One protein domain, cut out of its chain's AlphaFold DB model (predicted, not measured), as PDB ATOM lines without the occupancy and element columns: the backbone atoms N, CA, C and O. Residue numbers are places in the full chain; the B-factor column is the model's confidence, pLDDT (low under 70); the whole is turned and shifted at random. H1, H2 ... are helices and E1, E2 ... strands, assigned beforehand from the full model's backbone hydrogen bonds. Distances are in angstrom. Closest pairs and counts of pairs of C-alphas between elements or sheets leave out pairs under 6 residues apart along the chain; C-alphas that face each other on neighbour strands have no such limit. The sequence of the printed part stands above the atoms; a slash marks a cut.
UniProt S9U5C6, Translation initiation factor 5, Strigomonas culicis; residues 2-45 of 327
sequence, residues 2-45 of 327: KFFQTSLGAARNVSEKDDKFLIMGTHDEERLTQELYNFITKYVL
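What this domain is: This is residues 2 to 45 of the 327 residues of the protein "Translation initiation factor 5" of Strigomonas culicis (UniProt S9U5C6). A two-stranded hairpin, E1 and E2, makes one end of this small domain and the longer helix H2 the other; along the longest axis the short helix H1 lies between them and packs on H2 at a steep angle. The hairpin's turn, residues 15 to 20, sticks out, and so do residues 40 to 45, of which 40 to 43 belong to H2. The printed part has 44 residues, with two named helices and two named strands in the order H1, E1, E2, H2; the sheet, E1 - E2, is antiparallel and the class is mixed, helices and strands. It is only just loose, close to compact, with a radius of gyration of the C-alphas of 11.2 A and spans of 30 by 22 by 16 A.

Where its parts are: H1, residues 2 to 8, begins at C-alpha 2 (246.686, 217.811, 232.390) and is 10.1 A long. E1, residues 12 to 15, is 10.1 A long, and E2, residues 20 to 23, is 10.0 A long. H2, residues 29 to 43, is 20.8 A long and ends at C-alpha 43 (244.955, 206.978, 225.826).

How they stand to each other: H1 touches H2, which meets it with residues 35 to 39 alone; the closest C-alphas, of Phe 4 and Glu 35, are 7.1 A apart. They run opposite ways at a steep tilt of 54 degrees. The closest C-alphas of H1 and E1, of Gln 5 and Arg 12, are 6.4 A apart. E1 and E2 form a hairpin, antiparallel at 168 degrees, with N 13 and O 22 at 2.8 A, within hydrogen-bond range. E1 and H2 are apart. In H1 and H2 every O i to N i+4 pair is within hydrogen-bond range.

The domain as a whole: The two C-alphas farthest apart, of Lys 17 and Leu 45, are 30.2 A apart. The printed part has no cut, and its three links are tight. The mean pLDDT of the printed part is 85.7, and no printed residue is under 70.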
ATOM      1  N   LYS A   2     247.337 216.856 233.322       84.44
ATOM      2  CA  LYS A   2     246.686 217.811 232.390       84.44
ATOM      3  C   LYS A   2     245.305 217.341 231.899       84.44
ATOM      4  O   LYS A   2     244.430 218.168 231.702       84.44
ATOM      5  N   PHE A   3     245.097 216.027 231.777       87.38
ATOM      6  CA  PHE A   3     243.784 215.449 231.471       87.38
ATOM      7  C   PHE A   3     242.722 215.815 232.522       87.38
ATOM      8  O   PHE A   3     241.686 216.364 232.169       87.38
ATOM      9  N   PHE A   4     243.023 215.642 233.815       87.69
ATOM     10  CA  PHE A   4     242.111 216.024 234.903       87.69
ATOM     11  C   PHE A   4     241.740 217.510 234.883       87.69
ATOM     12  O   PHE A   4     240.594 217.851 235.149       87.69
ATOM     13  N   GLN A   5     242.671 218.395 234.513       86.06
ATOM     14  CA  GLN A   5     242.382 219.824 234.352       86.06
ATOM     15  C   GLN A   5     241.323 220.079 233.264       86.06
ATOM     16  O   GLN A   5     240.468 220.947 233.429       86.06
ATOM     17  N   THR A   6     241.361 219.321 232.167       85.38
ATOM     18  CA  THR A   6     240.378 219.420 231.082       85.38
ATOM     19  C   THR A   6     239.038 218.808 231.473       85.38
ATOM     20  O   THR A   6     238.012 219.458 231.284       85.38
ATOM     21  N   SER A   7     239.039 217.592 232.027       84.81
ATOM     22  CA  SER A   7     237.808 216.856 232.344       84.81
ATOM     23  C   SER A   7     237.046 217.448 233.528       84.81
ATOM     24  O   SER A   7     235.823 217.536 233.497       84.81
ATOM     25  N   LEU A   8     237.757 217.900 234.566       85.19
ATOM     26  CA  LEU A   8     237.146 218.483 235.765       85.19
ATOM     27  C   LEU A   8     236.941 219.998 235.647       85.19
ATOM     28  O   LEU A   8     236.296 220.590 236.509       85.19
ATOM     29  N   GLY A   9     237.517 220.641 234.624       82.81
ATOM     30  CA  GLY A   9     237.485 222.100 234.469       82.81
ATOM     31  C   GLY A   9     238.183 222.852 235.608       82.81
ATOM     32  O   GLY A   9     237.889 224.019 235.853       82.81
ATOM     33  N   ALA A  10     239.090 222.184 236.323       84.19
ATOM     34  CA  ALA A  10     239.739 222.685 237.525       84.19
ATOM     35  C   ALA A  10     241.198 223.068 237.263       84.19
ATOM     36  O   ALA A  10     241.935 222.367 236.567       84.19
ATOM     37  N   ALA A  11     241.651 224.169 237.860       83.62
ATOM     38  CA  ALA A  11     243.058 224.546 237.805       83.62
ATOM     39  C   ALA A  11     243.918 223.571 238.631       83.62
ATOM     40  O   ALA A  11     243.521 223.131 239.710       83.62
ATOM     41  N   ARG A  12     245.115 223.255 238.128       84.62
ATOM     42  CA  ARG A  12     246.103 222.403 238.810       84.62
ATOM     43  C   ARG A  12     247.324 223.216 239.230       84.62
ATOM     44  O   ARG A  12     247.749 224.103 238.492       84.62
ATOM     45  N   ASN A  13     247.932 222.845 240.350       81.88
ATOM     46  CA  ASN A  13     249.257 223.290 240.765       81.88
ATOM     47  C   ASN A  13     250.173 222.062 240.880       81.88
ATOM     48  O   ASN A  13     249.770 221.029 241.416       81.88
ATOM     49  N   VAL A  14     251.374 222.145 240.309       80.06
ATOM     50  CA  VAL A  14     252.345 221.045 240.298       80.06
ATOM     51  C   VAL A  14     253.635 221.537 240.924       80.06
ATOM     52  O   VAL A  14     254.268 222.437 240.377       80.06
ATOM     53  N   SER A  15     254.011 220.933 242.052       79.25
ATOM     54  CA  SER A  15     255.329 221.113 242.655       79.25
ATOM     55  C   SER A  15     256.203 219.928 242.254       79.25
ATOM     56  O   SER A  15     256.097 218.853 242.838       79.25
ATOM     57  N   GLU A  16     257.064 220.119 241.251       75.50
ATOM     58  CA  GLU A  16     258.031 219.097 240.793       75.50
ATOM     59  C   GLU A  16     259.104 218.778 241.850       75.50
ATOM     60  O   GLU A  16     259.799 217.781 241.739       75.50
ATOM     61  N   LYS A  17     259.246 219.613 242.890       79.44
ATOM     62  CA  LYS A  17     260.222 219.402 243.972       79.44
ATOM     63  C   LYS A  17     259.742 218.427 245.046       79.44
ATOM     64  O   LYS A  17     260.571 217.834 245.723       79.44
ATOM     65  N   ASP A  18     258.427 218.298 245.210       78.25
ATOM     66  CA  ASP A  18     257.815 217.505 246.281       78.25
ATOM     67  C   ASP A  18     257.022 216.301 245.748       78.25
ATOM     68  O   ASP A  18     256.362 215.626 246.536       78.25
ATOM     69  N   ASP A  19     256.996 216.091 244.423       80.06
ATOM     70  CA  ASP A  19     256.128 215.130 243.720       80.06
ATOM     71  C   ASP A  19     254.641 215.227 244.112       80.06
ATOM     72  O   ASP A  19     253.864 214.271 244.038       80.06
ATOM     73  N   LYS A  20     254.211 216.427 244.526       82.19
ATOM     74  CA  LYS A  20     252.835 216.716 244.939       82.19
ATOM     75  C   LYS A  20     252.081 217.418 243.821       82.19
ATOM     76  O   LYS A  20     252.466 218.489 243.340       82.19
ATOM     77  N   PHE A  21     250.942 216.836 243.462       84.75
ATOM     78  CA  PHE A  21     250.021 217.367 242.466       84.75
ATOM     79  C   PHE A  21     248.729 217.803 243.156       84.75
ATOM     80  O   PHE A  21     248.009 216.985 243.720       84.75
ATOM     81  N   LEU A  22     248.437 219.100 243.105       84.00
ATOM     82  CA  LEU A  22     247.265 219.701 243.733       84.00
ATOM     83  C   LEU A  22     246.249 220.070 242.650       84.00
ATOM     84  O   LEU A  22     246.572 220.792 241.704       84.00
ATOM     85  N   ILE A  23     245.016 219.591 242.786       87.44
ATOM     86  CA  ILE A  23     243.892 219.964 241.920       87.44
ATOM     87  C   ILE A  23     242.959 220.842 242.749       87.44
ATOM     88  O   ILE A  23     242.564 220.456 243.845       87.44
ATOM     89  N   MET A  24     242.640 222.037 242.252       83.88
ATOM     90  CA  MET A  24     241.754 222.953 242.967       83.88
ATOM     91  C   MET A  24     240.297 222.476 242.892       83.88
ATOM     92  O   MET A  24     239.831 222.017 241.849       83.88
ATOM     93  N   GLY A  25     239.565 222.632 243.993       85.06
ATOM     94  CA  GLY A  25     238.153 222.260 244.103       85.06
ATOM     95  C   GLY A  25     237.911 220.996 244.931       85.06
ATOM     96  O   GLY A  25     238.837 220.267 245.275       85.06
ATOM     97  N   THR A  26     236.646 220.770 245.275       84.56
ATOM     98  CA  THR A  26     236.172 219.582 245.993       84.56
ATOM     99  C   THR A  26     235.827 218.492 244.986       84.56
ATOM    100  O   THR A  26     234.859 218.635 244.236       84.56
ATOM    101  N   HIS A  27     236.621 217.424 244.955       85.19
ATOM    102  CA  HIS A  27     236.405 216.281 244.070       85.19
ATOM    103  C   HIS A  27     236.344 215.005 244.898       85.19
ATOM    104  O   HIS A  27     237.251 214.746 245.686       85.19
ATOM    105  N   ASP A  28     235.290 214.222 244.693       89.56
ATOM    106  CA  ASP A  28     235.139 212.918 245.330       89.56
ATOM    107  C   ASP A  28     236.074 211.885 244.686       89.56
ATOM    108  O   ASP A  28     236.350 211.930 243.480       89.56
ATOM    109  N   GLU A  29     236.534 210.922 245.483       89.88
ATOM    110  CA  GLU A  29     237.458 209.870 245.044       89.88
ATOM    111  C   GLU A  29     236.881 209.030 243.895       89.88
ATOM    112  O   GLU A  29     237.582 208.728 242.926       89.88
ATOM    113  N   GLU A  30     235.583 208.726 243.941       90.00
ATOM    114  CA  GLU A  30     234.889 207.988 242.881       90.00
ATOM    115  C   GLU A  30     234.940 208.729 241.541       90.00
ATOM    116  O   GLU A  30     235.200 208.128 240.498       90.00
ATOM    117  N   ARG A  31     234.763 210.056 241.560       86.12
ATOM    118  CA  ARG A  31     234.783 210.884 240.350       86.12
ATOM    119  C   ARG A  31     236.189 210.980 239.760       86.12
ATOM    120  O   ARG A  31     236.352 210.886 238.545       86.12
ATOM    121  N   LEU A  32     237.208 211.132 240.606       88.56
ATOM    122  CA  LEU A  32     238.610 211.111 240.170       88.56
ATOM    123  C   LEU A  32     238.982 209.757 239.558       88.56
ATOM    124  O   LEU A  32     239.637 209.704 238.517       88.56
ATOM    125  N   THR A  33     238.512 208.672 240.166       89.69
ATOM    126  CA  THR A  33     238.736 207.305 239.693       89.69
ATOM    127  C   THR A  33     238.058 207.057 238.342       89.69
ATOM    128  O   THR A  33     238.681 206.516 237.430       89.69
ATOM    129  N   GLN A  34     236.820 207.522 238.149       90.81
ATOM    130  CA  GLN A  34     236.119 207.432 236.861       90.81
ATOM    131  C   GLN A  34     236.841 208.205 235.751       90.81
ATOM    132  O   GLN A  34     237.045 207.674 234.659       90.81
ATOM    133  N   GLU A  35     237.291 209.430 236.028       89.94
ATOM    134  CA  GLU A  35     238.068 210.205 235.057       89.94
ATOM    135  C   GLU A  35     239.419 209.547 234.742       89.94
ATOM    136  O   GLU A  35     239.860 209.547 233.591       89.94
ATOM    137  N   LEU A  36     240.060 208.907 235.724       91.19
ATOM    138  CA  LEU A  36     241.263 208.114 235.482       91.19
ATOM    139  C   LEU A  36     240.980 206.934 234.543       91.19
ATOM    140  O   LEU A  36     241.729 206.717 233.589       91.19
ATOM    141  N   TYR A  37     239.892 206.193 234.761       90.31
ATOM    142  CA  TYR A  37     239.501 205.098 233.873       90.31
ATOM    143  C   TYR A  37     239.155 205.584 232.464       90.31
ATOM    144  O   TYR A  37     239.517 204.921 231.487       90.31
ATOM    145  N   ASN A  38     238.539 206.762 232.328       90.12
ATOM    146  CA  ASN A  38     238.306 207.396 231.029       90.12
ATOM    147  C   ASN A  38     239.626 207.709 230.315       90.12
ATOM    148  O   ASN A  38     239.748 207.467 229.112       90.12
ATOM    149  N   PHE A  39     240.632 208.197 231.047       90.06
ATOM    150  CA  PHE A  39     241.966 208.433 230.503       90.06
ATOM    151  C   PHE A  39     242.638 207.134 230.046       90.06
ATOM    152  O   PHE A  39     243.107 207.056 228.912       90.06
ATOM    153  N   ILE A  40     242.644 206.103 230.896       91.19
ATOM    154  CA  ILE A  40     243.243 204.794 230.592       91.19
ATOM    155  C   ILE A  40     242.588 204.184 229.348       91.19
ATOM    156  O   ILE A  40     243.278 203.769 228.417       91.19
ATOM    157  N   THR A  41     241.257 204.199 229.291       88.19
ATOM    158  CA  THR A  41     240.500 203.633 228.167       88.19
ATOM    159  C   THR A  41     240.776 204.355 226.850       88.19
ATOM    160  O   THR A  41     240.837 203.706 225.810       88.19
ATOM    161  N   LYS A  42     240.955 205.682 226.878       85.38
ATOM    162  CA  LYS A  42     241.159 206.485 225.664       85.38
ATOM    163  C   LYS A  42     242.613 206.564 225.204       85.38
ATOM    164  O   LYS A  42     242.848 206.621 224.000       85.38
ATOM    165  N   TYR A  43     243.568 206.616 226.134       85.62
ATOM    166  CA  TYR A  43     244.955 206.978 225.826       85.62
ATOM    167  C   TYR A  43     246.000 205.910 226.132       85.62
ATOM    168  O   TYR A  43     247.141 206.070 225.708       85.62
ATOM    169  N   VAL A  44     245.638 204.843 226.850       88.44
ATOM    170  CA  VAL A  44     246.587 203.797 227.272       88.44
ATOM    171  C   VAL A  44     246.219 202.443 226.671       88.44
ATOM    172  O   VAL A  44     247.084 201.717 226.184       88.44
ATOM    173  N   LEU A  45     244.934 202.086 226.682       88.62
ATOM    174  CA  LEU A  45     244.480 200.789 226.192       88.62
ATOM    175  C   LEU A  45     244.342 200.777 224.671       88.62
ATOM    176  O   LEU A  45     243.720 201.648 224.068       88.62
TER     177      LEU A  45